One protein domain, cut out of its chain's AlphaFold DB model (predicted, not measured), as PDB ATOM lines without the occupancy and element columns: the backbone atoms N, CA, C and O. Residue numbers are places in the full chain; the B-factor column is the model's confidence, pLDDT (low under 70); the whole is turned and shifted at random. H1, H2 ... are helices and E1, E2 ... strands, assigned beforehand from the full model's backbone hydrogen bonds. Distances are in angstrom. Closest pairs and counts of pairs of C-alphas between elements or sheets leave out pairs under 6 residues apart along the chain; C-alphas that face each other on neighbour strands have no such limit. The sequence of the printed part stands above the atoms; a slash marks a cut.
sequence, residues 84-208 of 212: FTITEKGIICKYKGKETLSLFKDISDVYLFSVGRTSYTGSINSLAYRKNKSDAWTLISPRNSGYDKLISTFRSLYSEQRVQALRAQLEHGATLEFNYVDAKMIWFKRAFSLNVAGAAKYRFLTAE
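Overview. This is residues 84 to 208 of the 212 residues of an uncharacterized protein of Salmonella enterica I (UniProt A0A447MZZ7). One long helix, H2, packs on two small three-stranded sheets, with residues 147 to 162 on E1 E2 E3 and with residues 147 to 158 on E4 E5 E6, and runs slantwise to the strands of both. Beyond E4, away from E1 E2 E3, lies a two-stranded ribbon of E7 and E8, with the short helix H3 in the chain between its strands. The printed part has 125 residues with three named helices and eight named strands, in the order E1 E2 E3 E4 H1 E5 E6 H2 E7 H3 E8; the three sheets are antiparallel, and the class is mixed, helices and strands. The whole is compact, with a radius of gyration of the C-alphas of 15.3 A and spans of 45 by 36 by 25 A.

Along the chain. E1, residues 84 to 87, begins at C-alpha 84, (18.978, -7.086, -14.141). E2 is residues 90 to 95, 16.3 A long, and E3 is residues 98 to 103, 16.5 A. E4, residues 109 to 113, H1, residues 116 to 119, E5, residues 126 to 130, and E6, residues 138 to 140, follow. H2, residues 147 to 171, runs 35.2 A from (12.439, -8.697, -20.356) to (-0.823, -15.002, 11.610). E7 is residues 176 to 181, 16.7 A; H3 is residues 183 to 192, 15.1 A; E8, residues 202 to 207, ends at (-7.351, -7.373, 5.176).

Arrangement. E1, E2 and E3 form a meander, each strand the antiparallel neighbour of the one before, with N 85 and O 92 at 2.9 A and N 93 and O 100 at 2.9 A. H2 is on this sheet, over E1 and E2, at a height over the sheet of 9.4 A, and the closest C-alphas of E1 and H2, Ile 86 and Phe 154, are 7.2 A apart. H2 is also on one face of E4 E5 E6, over E4 and E5; the closest C-alphas of E5 and H2, Leu 127 and Ile 151, are 6.7 A apart. There E5 is the inner strand, with N 111 and O 128 at 2.8 A toward E4 and N 140 and O 127 at 2.8 A in the hairpin of E5 and E6. E7 and E8 are antiparallel, with N 178 and O 205 at 2.9 A. The closest C-alphas of E4 and E7, Asp 109 and Asn 179, are 7.7 A apart. H1 and H3 are close but not clearly touching, the C-alphas of Ser 119 and Arg 190 being 6.4 A apart. Every O i to N i+4 pair is within hydrogen-bond range in H2 and 4 of 6 are in H3, while H1 is too short for such a pair.

Size, cuts and confidence. The two C-alphas farthest apart, those of Arg 117 and His 172, are 45.2 A apart. The printed part has no cut and no long link. Its mean pLDDT is 75.0; residues 116 to 122 and 176 to 208 are under 70.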
ATOM      1  N   PHE A  84      19.593  -6.352 -15.235       88.88
ATOM      2  CA  PHE A  84      18.978  -7.086 -14.141       88.88
ATOM      3  C   PHE A  84      19.503  -8.513 -14.075       88.88
ATOM      4  O   PHE A  84      19.644  -9.180 -15.100       88.88
ATOM      5  N   THR A  85      19.739  -8.985 -12.859       89.69
ATOM      6  CA  THR A  85      20.066 -10.380 -12.573       89.69
ATOM      7  C   THR A  85      19.141 -10.858 -11.467       89.69
ATOM      8  O   THR A  85      19.113 -10.271 -10.387       89.69
ATOM      9  N   ILE A  86      18.349 -11.890 -11.748       89.44
ATOM     10  CA  ILE A  86      17.492 -12.517 -10.740       89.44
ATOM     11  C   ILE A  86      18.323 -13.531  -9.964       89.44
ATOM     12  O   ILE A  86      19.055 -14.323 -10.552       89.44
ATOM     13  N   THR A  87      18.186 -13.490  -8.646       89.50
ATOM     14  CA  THR A  87      18.687 -14.499  -7.717       89.50
ATOM     15  C   THR A  87      17.498 -15.198  -7.065       89.50
ATOM     16  O   THR A  87      16.359 -14.753  -7.188       89.50
ATOM     17  N   GLU A  88      17.740 -16.291  -6.343       87.31
ATOM     18  CA  GLU A  88      16.662 -17.029  -5.670       87.31
ATOM     19  C   GLU A  88      15.871 -16.152  -4.694       87.31
ATOM     20  O   GLU A  88      14.658 -16.270  -4.607       87.31
ATOM     21  N   LYS A  89      16.535 -15.232  -3.986       87.25
ATOM     22  CA  LYS A  89      15.929 -14.419  -2.913       87.25
ATOM     23  C   LYS A  89      15.570 -12.994  -3.343       87.25
ATOM     24  O   LYS A  89      14.998 -12.236  -2.559       87.25
ATOM     25  N   GLY A  90      15.940 -12.583  -4.555       90.06
ATOM     26  CA  GLY A  90      15.748 -11.203  -4.977       90.06
ATOM     27  C   GLY A  90      16.188 -10.888  -6.398       90.06
ATOM     28  O   GLY A  90      16.404 -11.750  -7.244       90.06
ATOM     29  N   ILE A  91      16.326  -9.594  -6.653       92.44
ATOM     30  CA  ILE A  91      16.756  -9.043  -7.929       92.44
ATOM     31  C   ILE A  91      17.884  -8.039  -7.712       92.44
ATOM     32  O   ILE A  91      17.823  -7.165  -6.845       92.44
ATOM     33  N   ILE A  92      18.922  -8.167  -8.525       91.88
ATOM     34  CA  ILE A  92      20.046  -7.244  -8.595       91.88
ATOM     35  C   ILE A  92      19.818  -6.324  -9.789       91.88
ATOM     36  O   ILE A  92      19.644  -6.788 -10.917       91.88
ATOM     37  N   CYS A  93      19.838  -5.018  -9.545       90.00
ATOM     38  CA  CYS A  93      19.814  -3.982 -10.569       90.00
ATOM     39  C   CYS A  93      21.196  -3.331 -10.669       90.00
ATOM     40  O   CYS A  93      21.703  -2.805  -9.681       90.00
ATOM     41  N   LYS A  94      21.793  -3.341 -11.863       88.00
ATOM     42  CA  LYS A  94      23.026  -2.618 -12.189       88.00
ATOM     43  C   LYS A  94      22.695  -1.433 -13.080       88.00
ATOM     44  O   LYS A  94      22.284  -1.611 -14.227       88.00
ATOM     45  N   TYR A  95      22.900  -0.222 -12.573       85.06
ATOM     46  CA  TYR A  95      22.630   1.012 -13.302       85.06
ATOM     47  C   TYR A  95      23.713   2.057 -13.036       85.06
ATOM     48  O   TYR A  95      23.997   2.382 -11.887       85.06
ATOM     49  N   LYS A  96      24.320   2.596 -14.104       81.06
ATOM     50  CA  LYS A  96      25.388   3.617 -14.027       81.06
ATOM     51  C   LYS A  96      26.502   3.269 -13.019       81.06
ATOM     52  O   LYS A  96      26.923   4.112 -12.236       81.06
ATOM     53  N   GLY A  97      26.943   2.010 -13.008       79.56
ATOM     54  CA  GLY A  97      27.999   1.524 -12.110       79.56
ATOM     55  C   GLY A  97      27.566   1.278 -10.660       79.56
ATOM     56  O   GLY A  97      28.363   0.769  -9.882       79.56
ATOM     57  N   LYS A  98      26.315   1.581 -10.292       85.19
ATOM     58  CA  LYS A  98      25.746   1.219  -8.991       85.19
ATOM     59  C   LYS A  98      25.010  -0.107  -9.093       85.19
ATOM     60  O   LYS A  98      24.248  -0.331 -10.034       85.19
ATOM     61  N   GLU A  99      25.234  -0.963  -8.109       89.62
ATOM     62  CA  GLU A  99      24.548  -2.239  -7.943       89.62
ATOM     63  C   GLU A  99      23.597  -2.139  -6.750       89.62
ATOM     64  O   GLU A  99      23.959  -1.637  -5.688       89.62
ATOM     65  N   THR A 100      22.348  -2.555  -6.930       88.62
ATOM     66  CA  THR A 100      21.320  -2.488  -5.889       88.62
ATOM     67  C   THR A 100      20.596  -3.818  -5.808       88.62
ATOM     68  O   THR A 100      19.944  -4.235  -6.766       88.62
ATOM     69  N   LEU A 101      20.699  -4.470  -4.650       90.88
ATOM     70  CA  LEU A 101      19.975  -5.696  -4.340       90.88
ATOM     71  C   LEU A 101      18.614  -5.364  -3.720       90.88
ATOM     72  O   LEU A 101      18.515  -4.648  -2.716       90.88
ATOM     73  N   SER A 102      17.560  -5.932  -4.296       91.19
ATOM     74  CA  SER A 102      16.206  -5.887  -3.753       91.19
ATOM     75  C   SER A 102      15.712  -7.297  -3.482       91.19
ATOM     76  O   SER A 102      15.526  -8.072  -4.415       91.19
ATOM     77  N   LEU A 103      15.524  -7.638  -2.207       91.12
ATOM     78  CA  LEU A 103      14.959  -8.925  -1.814       91.12
ATOM     79  C   LEU A 103      13.459  -8.933  -2.088       91.12
ATOM     80  O   LEU A 103      12.786  -7.936  -1.828       91.12
ATOM     81  N   PHE A 104      12.928 -10.052  -2.574       89.06
ATOM     82  CA  PHE A 104      11.510 -10.137  -2.930       89.06
ATOM     83  C   PHE A 104      10.591  -9.910  -1.731       89.06
ATOM     84  O   PHE A 104       9.587  -9.211  -1.854       89.06
ATOM     85  N   LYS A 105      10.979 -10.417  -0.557       86.00
ATOM     86  CA  LYS A 105      10.250 -10.197   0.697       86.00
ATOM     87  C   LYS A 105      10.118  -8.717   1.088       86.00
ATOM     88  O   LYS A 105       9.128  -8.369   1.724       86.00
ATOM     89  N   ASP A 106      11.057  -7.862   0.675       87.00
ATOM     90  CA  ASP A 106      11.120  -6.442   1.056       87.00
ATOM     91  C   ASP A 106      10.481  -5.519   0.002       87.00
ATOM     92  O   ASP A 106      10.411  -4.305   0.189       87.00
ATOM     93  N   ILE A 107      10.048  -6.060  -1.142       88.44
ATOM     94  CA  ILE A 107       9.387  -5.279  -2.190       88.44
ATOM     95  C   ILE A 107       7.916  -5.093  -1.811       88.44
ATOM     96  O   ILE A 107       7.129  -6.046  -1.828       88.44
ATOM     97  N   SER A 108       7.537  -3.854  -1.496       83.38
ATOM     98  CA  SER A 108       6.164  -3.533  -1.095       83.38
ATOM     99  C   SER A 108       5.236  -3.330  -2.283       83.38
ATOM    100  O   SER A 108       4.133  -3.865  -2.281       83.38
ATOM    101  N   ASP A 109       5.676  -2.594  -3.308       82.88
ATOM    102  CA  ASP A 109       4.823  -2.270  -4.449       82.88
ATOM    103  C   ASP A 109       5.403  -2.822  -5.754       82.88
ATOM    104  O   ASP A 109       6.569  -2.593  -6.096       82.88
ATOM    105  N   VAL A 110       4.544  -3.497  -6.519       85.38
ATOM    106  CA  VAL A 110       4.816  -3.974  -7.878       85.38
ATOM    107  C   VAL A 110       3.708  -3.479  -8.796       85.38
ATOM    108  O   VAL A 110       2.525  -3.650  -8.514       85.38
ATOM    109  N   TYR A 111       4.089  -2.880  -9.919       83.50
ATOM    110  CA  TYR A 111       3.167  -2.351 -10.909       83.50
ATOM    111  C   TYR A 111       3.465  -2.921 -12.295       83.50
ATOM    112  O   TYR A 111       4.566  -2.774 -12.823       83.50
ATOM    113  N   LEU A 112       2.465  -3.565 -12.894       83.44
ATOM    114  CA  LEU A 112       2.539  -4.144 -14.233       83.44
ATOM    115  C   LEU A 112       1.848  -3.229 -15.234       83.44
ATOM    116  O   LEU A 112       0.731  -2.768 -14.995       83.44
ATOM    117  N   PHE A 113       2.495  -2.985 -16.369       77.94
ATOM    118  CA  PHE A 113       1.946  -2.107 -17.394       77.94
ATOM    119  C   PHE A 113       2.486  -2.426 -18.788       77.94
ATOM    120  O   PHE A 113       3.378  -3.257 -18.980       77.94
ATOM    121  N   SER A 114       1.899  -1.763 -19.777       75.81
ATOM    122  CA  SER A 114       2.258  -1.884 -21.187       75.81
ATOM    123  C   SER A 114       2.866  -0.573 -21.672       75.81
ATOM    124  O   SER A 114       2.363   0.499 -21.335       75.81
ATOM    125  N   VAL A 115       3.933  -0.655 -22.467       70.00
ATOM    126  CA  VAL A 115       4.537   0.494 -23.159       70.00
ATOM    127  C   VAL A 115       4.675   0.243 -24.653       70.00
ATOM    128  O   VAL A 115       4.879  -0.889 -25.096       70.00
ATOM    129  N   GLY A 116       4.622   1.319 -25.438       68.12
ATOM    130  CA  GLY A 116       4.791   1.269 -26.889       68.12
ATOM    131  C   GLY A 116       3.627   0.570 -27.592       68.12
ATOM    132  O   GLY A 116       2.487   0.624 -27.129       68.12
ATOM    133  N   ARG A 117       3.916  -0.103 -28.713       62.09
ATOM    134  CA  ARG A 117       2.898  -0.719 -29.586       62.09
ATOM    135  C   ARG A 117       2.041  -1.786 -28.894       62.09
ATOM    136  O   ARG A 117       0.893  -1.965 -29.278       62.09
ATOM    137  N   THR A 118       2.536  -2.447 -27.847       62.78
ATOM    138  CA  THR A 118       1.745  -3.454 -27.111       62.78
ATOM    139  C   THR A 118       0.726  -2.837 -26.149       62.78
ATOM    140  O   THR A 118      -0.102  -3.551 -25.588       62.78
ATOM    141  N   SER A 119       0.740  -1.512 -25.960       60.53
ATOM    142  CA  SER A 119      -0.311  -0.813 -25.208       60.53
ATOM    143  C   SER A 119      -1.676  -0.974 -25.882       60.53
ATOM    144  O   SER A 119      -2.685  -1.070 -25.189       60.53
ATOM    145  N   TYR A 120      -1.689  -1.079 -27.217       56.66
ATOM    146  CA  TYR A 120      -2.895  -1.301 -28.020       56.66
ATOM    147  C   TYR A 120      -3.408  -2.741 -27.937       56.66
ATOM    148  O   TYR A 120      -4.612  -2.962 -28.002       56.66
ATOM    149  N   THR A 121      -2.518  -3.719 -27.744       64.12
ATOM    150  CA  THR A 121      -2.888  -5.140 -27.604       64.12
ATOM    151  C   THR A 121      -3.212  -5.529 -26.160       64.12
ATOM    152  O   THR A 121      -3.620  -6.656 -25.902       64.12
ATOM    153  N   GLY A 122      -2.993  -4.626 -25.196       63.75
ATOM    154  CA  GLY A 122      -3.202  -4.881 -23.768       63.75
ATOM    155  C   GLY A 122      -2.176  -5.827 -23.131       63.75
ATOM    156  O   GLY A 122      -2.312  -6.164 -21.955       63.75
ATOM    157  N   SER A 123      -1.144  -6.249 -23.868       73.12
ATOM    158  CA  SER A 123      -0.140  -7.199 -23.383       73.12
ATOM    159  C   SER A 123       0.841  -6.509 -22.433       73.12
ATOM    160  O   SER A 123       1.471  -5.505 -22.790       73.12
ATOM    161  N   ILE A 124       0.978  -7.040 -21.217       77.69
ATOM    162  CA  ILE A 124       1.928  -6.547 -20.211       77.69
ATOM    163  C   ILE A 124       3.346  -6.837 -20.703       77.69
ATOM    164  O   ILE A 124       3.693  -7.984 -20.964       77.69
ATOM    165  N   ASN A 125       4.166  -5.796 -20.814       81.56
ATOM    166  CA  ASN A 125       5.554  -5.916 -21.268       81.56
ATOM    167  C   ASN A 125       6.546  -5.160 -20.375       81.56
ATOM    168  O   ASN A 125       7.739  -5.127 -20.669       81.56
ATOM    169  N   SER A 126       6.049  -4.522 -19.316       84.31
ATOM    170  CA  SER A 126       6.841  -3.729 -18.386       84.31
ATOM    171  C   SER A 126       6.391  -3.972 -16.951       84.31
ATOM    172  O   SER A 126       5.217  -4.230 -16.673       84.31
ATOM    173  N   LEU A 127       7.348  -3.870 -16.036       88.44
ATOM    174  CA  LEU A 127       7.167  -4.026 -14.601       88.44
ATOM    175  C   LEU A 127       7.946  -2.919 -13.896       88.44
ATOM    176  O   LEU A 127       9.117  -2.698 -14.188       88.44
ATOM    177  N   ALA A 128       7.307  -2.229 -12.960       87.94
ATOM    178  CA  ALA A 128       7.969  -1.331 -12.028       87.94
ATOM    179  C   ALA A 128       7.863  -1.902 -10.613       87.94
ATOM    180  O   ALA A 128       6.822  -2.443 -10.248       87.94
ATOM    181  N   TYR A 129       8.918  -1.779  -9.813       88.69
ATOM    182  CA  TYR A 129       8.886  -2.155  -8.400       88.69
ATOM    183  C   TYR A 129       9.615  -1.136  -7.524       88.69
ATOM    184  O   TYR A 129      10.496  -0.414  -8.000       88.69
ATOM    185  N   ARG A 130       9.258  -1.088  -6.239       86.31
ATOM    186  CA  ARG A 130       9.957  -0.308  -5.205       86.31
ATOM    187  C   ARG A 130       9.838  -0.991  -3.842       86.31
ATOM    188  O   ARG A 130       8.878  -1.722  -3.599       86.31
ATOM    189  N   LYS A 131      10.816  -0.763  -2.961       86.31
ATOM    190  CA  LYS A 131      10.800  -1.322  -1.600       86.31
ATOM    191  C   LYS A 131       9.811  -0.575  -0.715       86.31
ATOM    192  O   LYS A 131       8.966  -1.217  -0.108       86.31
ATOM    193  N   ASN A 132       9.850   0.756  -0.722       82.31
ATOM    194  CA  ASN A 132       8.957   1.607   0.067       82.31
ATOM    195  C   ASN A 132       8.267   2.673  -0.787       82.31
ATOM    196  O   ASN A 132       8.729   3.001  -1.878       82.31
ATOM    197  N   LYS A 133       7.193   3.282  -0.259       76.75
ATOM    198  CA  LYS A 133       6.460   4.371  -0.937       76.75
ATOM    199  C   LYS A 133       7.346   5.595  -1.241       76.75
ATOM    200  O   LYS A 133       7.090   6.286  -2.225       76.75
ATOM    201  N   SER A 134       8.378   5.832  -0.429       78.00
ATOM    202  CA  SER A 134       9.376   6.899  -0.596       78.00
ATOM    203  C   SER A 134      10.445   6.598  -1.648       78.00
ATOM    204  O   SER A 134      11.124   7.516  -2.102       78.00
ATOM    205  N   ASP A 135      10.619   5.330  -2.027       78.56
ATOM    206  CA  ASP A 135      11.687   4.928  -2.935       78.56
ATOM    207  C   ASP A 135      11.300   5.185  -4.393       78.56
ATOM    208  O   ASP A 135      10.145   5.033  -4.809       78.56
ATOM    209  N   ALA A 136      12.302   5.536  -5.200       81.25
ATOM    210  CA  ALA A 136      12.132   5.655  -6.639       81.25
ATOM    211  C   ALA A 136      11.793   4.294  -7.268       81.25
ATOM    212  O   ALA A 136      12.336   3.249  -6.899       81.25
ATOM    213  N   TRP A 137      10.922   4.318  -8.276       82.25
ATOM    214  CA  TRP A 137      10.547   3.122  -9.019       82.25
ATOM    215  C   TRP A 137      11.709   2.587  -9.853       82.25
ATOM    216  O   TRP A 137      12.291   3.301 -10.671       82.25
ATOM    217  N   THR A 138      11.987   1.296  -9.704       86.50
ATOM    218  CA  THR A 138      12.906   0.566 -10.577       86.50
ATOM    219  C   THR A 138      12.129  -0.063 -11.723       86.50
ATOM    220  O   THR A 138      11.148  -0.768 -11.493       86.50
ATOM    221  N   LEU A 139      12.564   0.198 -12.960       84.56
ATOM    222  CA  LEU A 139      11.824  -0.157 -14.168       84.56
ATOM    223  C   LEU A 139      12.462  -1.303 -14.954       84.56
ATOM    224  O   LEU A 139      13.602  -1.197 -15.406       84.56
ATOM    225  N   ILE A 140      11.665  -2.334 -15.214       86.19
ATOM    226  CA  ILE A 140      11.909  -3.388 -16.195       86.19
ATOM    227  C   ILE A 140      10.984  -3.131 -17.389       86.19
ATOM    228  O   ILE A 140       9.776  -2.974 -17.233       86.19
ATOM    229  N   SER A 141      11.542  -3.053 -18.591       83.00
ATOM    230  CA  SER A 141      10.828  -2.688 -19.820       83.00
ATOM    231  C   SER A 141      11.382  -3.465 -21.020       83.00
ATOM    232  O   SER A 141      12.451  -4.065 -20.899       83.00
ATOM    233  N   PRO A 142      10.765  -3.378 -22.215       80.62
ATOM    234  CA  PRO A 142      11.278  -4.032 -23.423       80.62
ATOM    235  C   PRO A 142      12.692  -3.608 -23.843       80.62
ATOM    236  O   PRO A 142      13.308  -4.252 -24.687       80.62
ATOM    237  N   ARG A 143      13.229  -2.526 -23.260       76.94
ATOM    238  CA  ARG A 143      14.629  -2.116 -23.449       76.94
ATOM    239  C   ARG A 143      15.616  -3.086 -22.796       76.94
ATOM    240  O   ARG A 143      16.775  -3.132 -23.199       76.94
ATOM    241  N   ASN A 144      15.179  -3.835 -21.786       82.56
ATOM    242  CA  ASN A 144      15.991  -4.820 -21.089       82.56
ATOM    243  C   ASN A 144      15.999  -6.134 -21.886       82.56
ATOM    244  O   ASN A 144      14.965  -6.613 -22.349       82.56
ATOM    245  N   SER A 145      17.177  -6.732 -22.065       78.94
ATOM    246  CA  SER A 145      17.288  -8.009 -22.780       78.94
ATOM    247  C   SER A 145      16.589  -9.122 -21.998       78.94
ATOM    248  O   SER A 145      16.832  -9.262 -20.804       78.94
ATOM    249  N   GLY A 146      15.769  -9.930 -22.678       82.75
ATOM    250  CA  GLY A 146      15.014 -11.018 -22.042       82.75
ATOM    251  C   GLY A 146      13.971 -10.524 -21.037       82.75
ATOM    252  O   GLY A 146      13.725 -11.198 -20.039       82.75
ATOM    253  N   TYR A 147      13.414  -9.323 -21.254       85.06
ATOM    254  CA  TYR A 147      12.439  -8.697 -20.356       85.06
ATOM    255  C   TYR A 147      11.226  -9.592 -20.073       85.06
ATOM    256  O   TYR A 147      10.703  -9.575 -18.969       85.06
ATOM    257  N   ASP A 148      10.791 -10.377 -21.052       85.25
ATOM    258  CA  ASP A 148       9.672 -11.307 -20.976       85.25
ATOM    259  C   ASP A 148       9.922 -12.394 -19.923       85.25
ATOM    260  O   ASP A 148       9.140 -12.541 -18.980       85.25
ATOM    261  N   LYS A 149      11.066 -13.084 -20.026       88.81
ATOM    262  CA  LYS A 149      11.496 -14.096 -19.057       88.81
ATOM    263  C   LYS A 149      11.814 -13.468 -17.704       88.81
ATOM    264  O   LYS A 149      11.476 -14.020 -16.664       88.81
ATOM    265  N   LEU A 150      12.435 -12.292 -17.706       88.81
ATOM    266  CA  LEU A 150      12.758 -11.558 -16.487       88.81
ATOM    267  C   LEU A 150      11.487 -11.198 -15.702       88.81
ATOM    268  O   LEU A 150      11.424 -11.435 -14.500       88.81
ATOM    269  N   ILE A 151      10.461 -10.668 -16.372       89.75
ATOM    270  CA  ILE A 151       9.178 -10.317 -15.751       89.75
ATOM    271  C   ILE A 151       8.456 -11.575 -15.259       89.75
ATOM    272  O   ILE A 151       7.928 -11.563 -14.147       89.75
ATOM    273  N   SER A 152       8.424 -12.658 -16.042       90.38
ATOM    274  CA  SER A 152       7.734 -13.885 -15.625       90.38
ATOM    275  C   SER A 152       8.407 -14.546 -14.419       90.38
ATOM    276  O   SER A 152       7.726 -14.851 -13.439       90.38
ATOM    277  N   THR A 153       9.738 -14.679 -14.424       91.31
ATOM    278  CA  THR A 153      10.501 -15.221 -13.290       91.31
ATOM    279  C   THR A 153      10.393 -14.326 -12.058       91.31
ATOM    280  O   THR A 153      10.151 -14.839 -10.966       91.31
ATOM    281  N   PHE A 154      10.496 -12.998 -12.219       92.50
ATOM    282  CA  PHE A 154      10.293 -12.051 -11.118       92.50
ATOM    283  C   PHE A 154       8.934 -12.279 -10.458       92.50
ATOM    284  O   PHE A 154       8.859 -12.400  -9.241       92.50
ATOM    285  N   ARG A 155       7.856 -12.363 -11.249       91.00
ATOM    286  CA  ARG A 155       6.496 -12.529 -10.723       91.00
ATOM    287  C   ARG A 155       6.328 -13.831  -9.947       91.00
ATOM    288  O   ARG A 155       5.677 -13.809  -8.909       91.00
ATOM    289  N   SER A 156       6.914 -14.923 -10.433       91.44
ATOM    290  CA  SER A 156       6.840 -16.227  -9.769       91.44
ATOM    291  C   SER A 156       7.511 -16.189  -8.394       91.44
ATOM    292  O   SER A 156       6.853 -16.434  -7.386       91.44
ATOM    293  N   LEU A 157       8.790 -15.798  -8.342       91.12
ATOM    294  CA  LEU A 157       9.569 -15.768  -7.098       91.12
ATOM    295  C   LEU A 157       9.050 -14.718  -6.112       91.12
ATOM    296  O   LEU A 157       8.985 -14.967  -4.908       91.12
ATOM    297  N   TYR A 158       8.643 -13.552  -6.625       90.19
ATOM    298  CA  TYR A 158       8.036 -12.508  -5.810       90.19
ATOM    299  C   TYR A 158       6.741 -12.988  -5.162       90.19
ATOM    300  O   TYR A 158       6.575 -12.826  -3.957       90.19
ATOM    301  N   SER A 159       5.840 -13.600  -5.937       88.38
ATOM    302  CA  SER A 159       4.567 -14.093  -5.414       88.38
ATOM    303  C   SER A 159       4.779 -15.157  -4.343       88.38
ATOM    304  O   SER A 159       4.137 -15.096  -3.303       88.38
ATOM    305  N   GLU A 160       5.685 -16.106  -4.565       88.75
ATOM    306  CA  GLU A 160       5.962 -17.179  -3.608       88.75
ATOM    307  C   GLU A 160       6.465 -16.630  -2.265       88.75
ATOM    308  O   GLU A 160       5.881 -16.896  -1.213       88.75
ATOM    309  N   GLN A 161       7.496 -15.784  -2.300       87.00
ATOM    310  CA  GLN A 161       8.128 -15.273  -1.082       87.00
ATOM    311  C   GLN A 161       7.284 -14.214  -0.381       87.00
ATOM    312  O   GLN A 161       7.227 -14.174   0.850       87.00
ATOM    313  N   ARG A 162       6.613 -13.340  -1.140       84.31
ATOM    314  CA  ARG A 162       5.788 -12.285  -0.553       84.31
ATOM    315  C   ARG A 162       4.513 -12.856   0.053       84.31
ATOM    316  O   ARG A 162       4.134 -12.401   1.122       84.31
ATOM    317  N   VAL A 163       3.887 -13.868  -0.557       84.19
ATOM    318  CA  VAL A 163       2.720 -14.537   0.046       84.19
ATOM    319  C   VAL A 163       3.097 -15.194   1.371       84.19
ATOM    320  O   VAL A 163       2.371 -15.021   2.345       84.19
ATOM    321  N   GLN A 164       4.238 -15.885   1.443       85.12
ATOM    322  CA  GLN A 164       4.722 -16.468   2.701       85.12
ATOM    323  C   GLN A 164       4.969 -15.394   3.771       85.12
ATOM    324  O   GLN A 164       4.510 -15.535   4.901       85.12
ATOM    325  N   ALA A 165       5.625 -14.288   3.408       84.44
ATOM    326  CA  ALA A 165       5.884 -13.188   4.336       84.44
ATOM    327  C   ALA A 165       4.593 -12.502   4.826       84.44
ATOM    328  O   ALA A 165       4.473 -12.197   6.008       84.44
ATOM    329  N   LEU A 166       3.625 -12.276   3.933       83.69
ATOM    330  CA  LEU A 166       2.339 -11.663   4.275       83.69
ATOM    331  C   LEU A 166       1.472 -12.590   5.137       83.69
ATOM    332  O   LEU A 166       0.805 -12.108   6.047       83.69
ATOM    333  N   ARG A 167       1.503 -13.908   4.895       83.06
ATOM    334  CA  ARG A 167       0.817 -14.894   5.746       83.06
ATOM    335  C   ARG A 167       1.369 -14.899   7.163       83.06
ATOM    336  O   ARG A 167       0.587 -14.780   8.092       83.06
ATOM    337  N   ALA A 168       2.693 -14.930   7.323       84.50
ATOM    338  CA  ALA A 168       3.307 -14.846   8.646       84.50
ATOM    339  C   ALA A 168       2.907 -13.550   9.380       84.50
ATOM    340  O   ALA A 168       2.634 -13.566  10.573       84.50
ATOM    341  N   GLN A 169       2.818 -12.420   8.667       83.31
ATOM    342  CA  GLN A 169       2.348 -11.157   9.251       83.31
ATOM    343  C   GLN A 169       0.882 -11.234   9.704       83.31
ATOM    344  O   GLN A 169       0.580 -10.822  10.821       83.31
ATOM    345  N   LEU A 170      -0.005 -11.798   8.880       84.12
ATOM    346  CA  LEU A 170      -1.415 -12.017   9.228       84.12
ATOM    347  C   LEU A 170      -1.578 -12.950  10.436       84.12
ATOM    348  O   LEU A 170      -2.366 -12.654  11.327       84.12
ATOM    349  N   GLU A 171      -0.816 -14.045  10.491       84.12
ATOM    350  CA  GLU A 171      -0.823 -15.002  11.610       84.12
ATOM    351  C   GLU A 171      -0.373 -14.356  12.929       84.12
ATOM    352  O   GLU A 171      -0.861 -14.714  13.998       84.12
ATOM    353  N   HIS A 172       0.506 -13.353  12.861       82.50
ATOM    354  CA  HIS A 172       0.909 -12.538  14.007       82.50
ATOM    355  C   HIS A 172      -0.039 -11.357  14.297       82.50
ATOM    356  O   HIS A 172       0.307 -10.476  15.084       82.50
ATOM    357  N   GLY A 173      -1.228 -11.328  13.683       79.25
ATOM    358  CA  GLY A 173      -2.259 -10.317  13.925       79.25
ATOM    359  C   GLY A 173      -2.006  -8.972  13.239       79.25
ATOM    360  O   GLY A 173      -2.607  -7.971  13.625       79.25
ATOM    361  N   ALA A 174      -1.113  -8.908  12.247       78.19
ATOM    362  CA  ALA A 174      -0.858  -7.672  11.517       78.19
ATOM    363  C   ALA A 174      -1.929  -7.409  10.449       78.19
ATOM    364  O   ALA A 174      -2.314  -8.294   9.681       78.19
ATOM    365  N   THR A 175      -2.346  -6.151  10.344       74.56
ATOM    366  CA  THR A 175      -3.251  -5.665   9.301       74.56
ATOM    367  C   THR A 175      -2.494  -5.419   7.993       74.56
ATOM    368  O   THR A 175      -1.481  -4.715   7.978       74.56
ATOM    369  N   LEU A 176      -2.994  -5.953   6.873       69.62
ATOM    370  CA  LEU A 176      -2.380  -5.749   5.555       69.62
ATOM    371  C   LEU A 176      -3.093  -4.655   4.755       69.62
ATOM    372  O   LEU A 176      -4.306  -4.714   4.559       69.62
ATOM    373  N   GLU A 177      -2.322  -3.700   4.232       68.12
ATOM    374  CA  GLU A 177      -2.793  -2.650   3.322       68.12
ATOM    375  C   GLU A 177      -2.426  -3.002   1.871       68.12
ATOM    376  O   GLU A 177      -1.249  -3.116   1.519       68.12
ATOM    377  N   PHE A 178      -3.429  -3.140   1.003       67.31
ATOM    378  CA  PHE A 178      -3.231  -3.370  -0.427       67.31
ATOM    379  C   PHE A 178      -3.470  -2.094  -1.231       67.31
ATOM    380  O   PHE A 178      -4.562  -1.525  -1.209       67.31
ATOM    381  N   ASN A 179      -2.458  -1.689  -2.000       67.31
ATOM    382  CA  ASN A 179      -2.547  -0.575  -2.939       67.31
ATOM    383  C   ASN A 179      -3.002  -1.082  -4.312       67.31
ATOM    384  O   ASN A 179      -2.329  -1.919  -4.915       67.31
ATOM    385  N   TYR A 180      -4.085  -0.527  -4.855       63.62
ATOM    386  CA  TYR A 180      -4.492  -0.796  -6.239       63.62
ATOM    387  C   TYR A 180      -4.626   0.484  -7.068       63.62
ATOM    388  O   TYR A 180      -4.777   1.590  -6.542       63.62
ATOM    389  N   VAL A 181      -4.547   0.325  -8.393       62.03
ATOM    390  CA  VAL A 181      -4.692   1.414  -9.369       62.03
ATOM    391  C   VAL A 181      -6.088   1.363  -9.985       62.03
ATOM    392  O   VAL A 181      -6.515   0.319 -10.469       62.03
ATOM    393  N   ASP A 182      -6.787   2.499  -9.983       59.44
ATOM    394  CA  ASP A 182      -8.146   2.632 -10.525       59.44
ATOM    395  C   ASP A 182      -8.186   2.398 -12.051       59.44
ATOM    396  O   ASP A 182      -7.429   3.009 -12.815       59.44
ATOM    397  N   ALA A 183      -9.111   1.541 -12.497       56.06
ATOM    398  CA  ALA A 183      -9.299   1.146 -13.892       56.06
ATOM    399  C   ALA A 183      -9.572   2.322 -14.848       56.06
ATOM    400  O   ALA A 183      -9.118   2.296 -15.995       56.06
ATOM    401  N   LYS A 184     -10.248   3.388 -14.393       56.25
ATOM    402  CA  LYS A 184     -10.512   4.582 -15.223       56.25
ATOM    403  C   LYS A 184      -9.225   5.335 -15.560       56.25
ATOM    404  O   LYS A 184      -9.071   5.875 -16.655       56.25
ATOM    405  N   MET A 185      -8.261   5.315 -14.643       56.78
ATOM    406  CA  MET A 185      -6.958   5.948 -14.826       56.78
ATOM    407  C   MET A 185      -6.075   5.168 -15.811       56.78
ATOM    408  O   MET A 185      -5.231   5.766 -16.476       56.78
ATOM    409  N   ILE A 186      -6.276   3.851 -15.943       57.72
ATOM    410  CA  ILE A 186      -5.511   2.986 -16.855       57.72
ATOM    411  C   ILE A 186      -5.777   3.362 -18.319       57.72
ATOM    412  O   ILE A 186      -4.831   3.463 -19.099       57.72
ATOM    413  N   TRP A 187      -7.034   3.633 -18.689       53.34
ATOM    414  CA  TRP A 187      -7.401   4.045 -20.053       53.34
ATOM    415  C   TRP A 187      -6.822   5.408 -20.437       53.34
ATOM    416  O   TRP A 187      -6.210   5.538 -21.496       53.34
ATOM    417  N   PHE A 188      -6.922   6.399 -19.547       53.00
ATOM    418  CA  PHE A 188      -6.332   7.721 -19.775       53.00
ATOM    419  C   PHE A 188      -4.795   7.645 -19.876       53.00
ATOM    420  O   PHE A 188      -4.183   8.258 -20.744       53.00
ATOM    421  N   LYS A 189      -4.142   6.814 -19.054       58.69
ATOM    422  CA  LYS A 189      -2.680   6.620 -19.094       58.69
ATOM    423  C   LYS A 189      -2.202   5.896 -20.358       58.69
ATOM    424  O   LYS A 189      -1.137   6.237 -20.872       58.69
ATOM    425  N   ARG A 190      -2.981   4.936 -20.876       56.84
ATOM    426  CA  ARG A 190      -2.701   4.252 -22.153       56.84
ATOM    427  C   ARG A 190      -2.772   5.206 -23.348       56.84
ATOM    428  O   ARG A 190      -1.944   5.081 -24.241       56.84
ATOM    429  N   ALA A 191      -3.701   6.162 -23.338       52.50
ATOM    430  CA  ALA A 191      -3.873   7.125 -24.426       52.50
ATOM    431  C   ALA A 191      -2.736   8.164 -24.526       52.50
ATOM    432  O   ALA A 191      -2.426   8.608 -25.625       52.50
ATOM    433  N   PHE A 192      -2.090   8.528 -23.407       51.75
ATOM    434  CA  PHE A 192      -1.135   9.650 -23.367       51.75
ATOM    435  C   PHE A 192       0.330   9.280 -23.063       51.75
ATOM    436  O   PHE A 192       1.165  10.174 -22.975       51.75
ATOM    437  N   SER A 193       0.676   7.993 -22.886       47.25
ATOM    438  CA  SER A 193       2.057   7.531 -22.593       47.25
ATOM    439  C   SER A 193       2.789   8.325 -21.486       47.25
ATOM    440  O   SER A 193       4.013   8.457 -21.500       47.25
ATOM    441  N   LEU A 194       2.050   8.853 -20.505       46.31
ATOM    442  CA  LEU A 194       2.609   9.659 -19.419       46.31
ATOM    443  C   LEU A 194       3.413   8.800 -18.435       46.31
ATOM    444  O   LEU A 194       3.116   7.622 -18.229       46.31
ATOM    445  N   ASN A 195       4.418   9.417 -17.801       44.16
ATOM    446  CA  ASN A 195       5.324   8.783 -16.845       44.16
ATOM    447  C   ASN A 195       4.537   8.030 -15.753       44.16
ATOM    448  O   ASN A 195       3.825   8.607 -14.929       44.16
ATOM    449  N   VAL A 196       4.632   6.706 -15.812       48.81
ATOM    450  CA  VAL A 196       3.657   5.764 -15.253       48.81
ATOM    451  C   VAL A 196       3.730   5.674 -13.722       48.81
ATOM    452  O   VAL A 196       2.729   5.420 -13.057       48.81
ATOM    453  N   ALA A 197       4.905   5.946 -13.161       43.47
ATOM    454  CA  ALA A 197       5.244   5.683 -11.766       43.47
ATOM    455  C   ALA A 197       4.877   6.822 -10.790       43.47
ATOM    456  O   ALA A 197       4.613   6.568  -9.618       43.47
ATOM    457  N   GLY A 198       4.853   8.077 -11.254       38.03
ATOM    458  CA  GLY A 198       4.704   9.251 -10.378       38.03
ATOM    459  C   GLY A 198       3.261   9.682 -10.089       38.03
ATOM    460  O   GLY A 198       3.035  10.477  -9.188       38.03
ATOM    461  N   ALA A 199       2.283   9.178 -10.846       39.84
ATOM    462  CA  ALA A 199       0.919   9.722 -10.864       39.84
ATOM    463  C   ALA A 199      -0.168   8.685 -10.528       39.84
ATOM    464  O   ALA A 199      -1.294   8.791 -11.021       39.84
ATOM    465  N   ALA A 200       0.163   7.615  -9.803       42.94
ATOM    466  CA  ALA A 200      -0.830   6.640  -9.359       42.94
ATOM    467  C   ALA A 200      -1.476   7.133  -8.055       42.94
ATOM    468  O   ALA A 200      -0.801   7.287  -7.041       42.94
ATOM    469  N   LYS A 201      -2.784   7.413  -8.094       41.19
ATOM    470  CA  LYS A 201      -3.584   7.670  -6.894       41.19
ATOM    471  C   LYS A 201      -4.042   6.310  -6.366       41.19
ATOM    472  O   LYS A 201      -4.818   5.633  -7.035       41.19
ATOM    473  N   TYR A 202      -3.488   5.892  -5.233       41.00
ATOM    474  CA  TYR A 202      -3.752   4.582  -4.639       41.00
ATOM    475  C   TYR A 202      -5.051   4.615  -3.832       41.00
ATOM    476  O   TYR A 202      -5.350   5.609  -3.167       41.00
ATOM    477  N   ARG A 203      -5.823   3.532  -3.904       41.72
ATOM    478  CA  ARG A 203      -6.885   3.220  -2.946       41.72
ATOM    479  C   ARG A 203      -6.455   1.998  -2.141       41.72
ATOM    480  O   ARG A 203      -5.744   1.143  -2.670       41.72
ATOM    481  N   PHE A 204      -6.888   1.955  -0.888       39.09
ATOM    482  CA  PHE A 204      -6.456   0.976   0.099       39.09
ATOM    483  C   PHE A 204      -7.543  -0.076   0.311       39.09
ATOM    484  O   PHE A 204      -8.727   0.260   0.379       39.09
ATOM    485  N   LEU A 205      -7.143  -1.341   0.394       43.31
ATOM    486  CA  LEU A 205      -7.962  -2.420   0.937       43.31
ATOM    487  C   LEU A 205      -7.253  -2.966   2.168       43.31
ATOM    488  O   LEU A 205      -6.065  -3.279   2.102       43.31
ATOM    489  N   THR A 206      -7.993  -3.063   3.263       44.41
ATOM    490  CA  THR A 206      -7.521  -3.615   4.527       44.41
ATOM    491  C   THR A 206      -7.959  -5.071   4.603       44.41
ATOM    492  O   THR A 206      -9.143  -5.353   4.421       44.41
ATOM    493  N   ALA A 207      -7.025  -5.990   4.839       48.59
ATOM    494  CA  ALA A 207      -7.351  -7.373   5.176       48.59
ATOM    495  C   ALA A 207      -7.015  -7.631   6.648       48.59
ATOM    496  O   ALA A 207      -5.888  -7.375   7.078       48.59
ATOM    497  N   GLU A 208      -7.994  -8.147   7.386       44.00
ATOM    498  CA  GLU A 208      -7.864  -8.620   8.765       44.00
ATOM    499  C   GLU A 208      -8.224 -10.107   8.817       44.00
ATOM    500  O   GLU A 208      -9.059 -10.586   8.046       44.00
TER     501      GLU A 208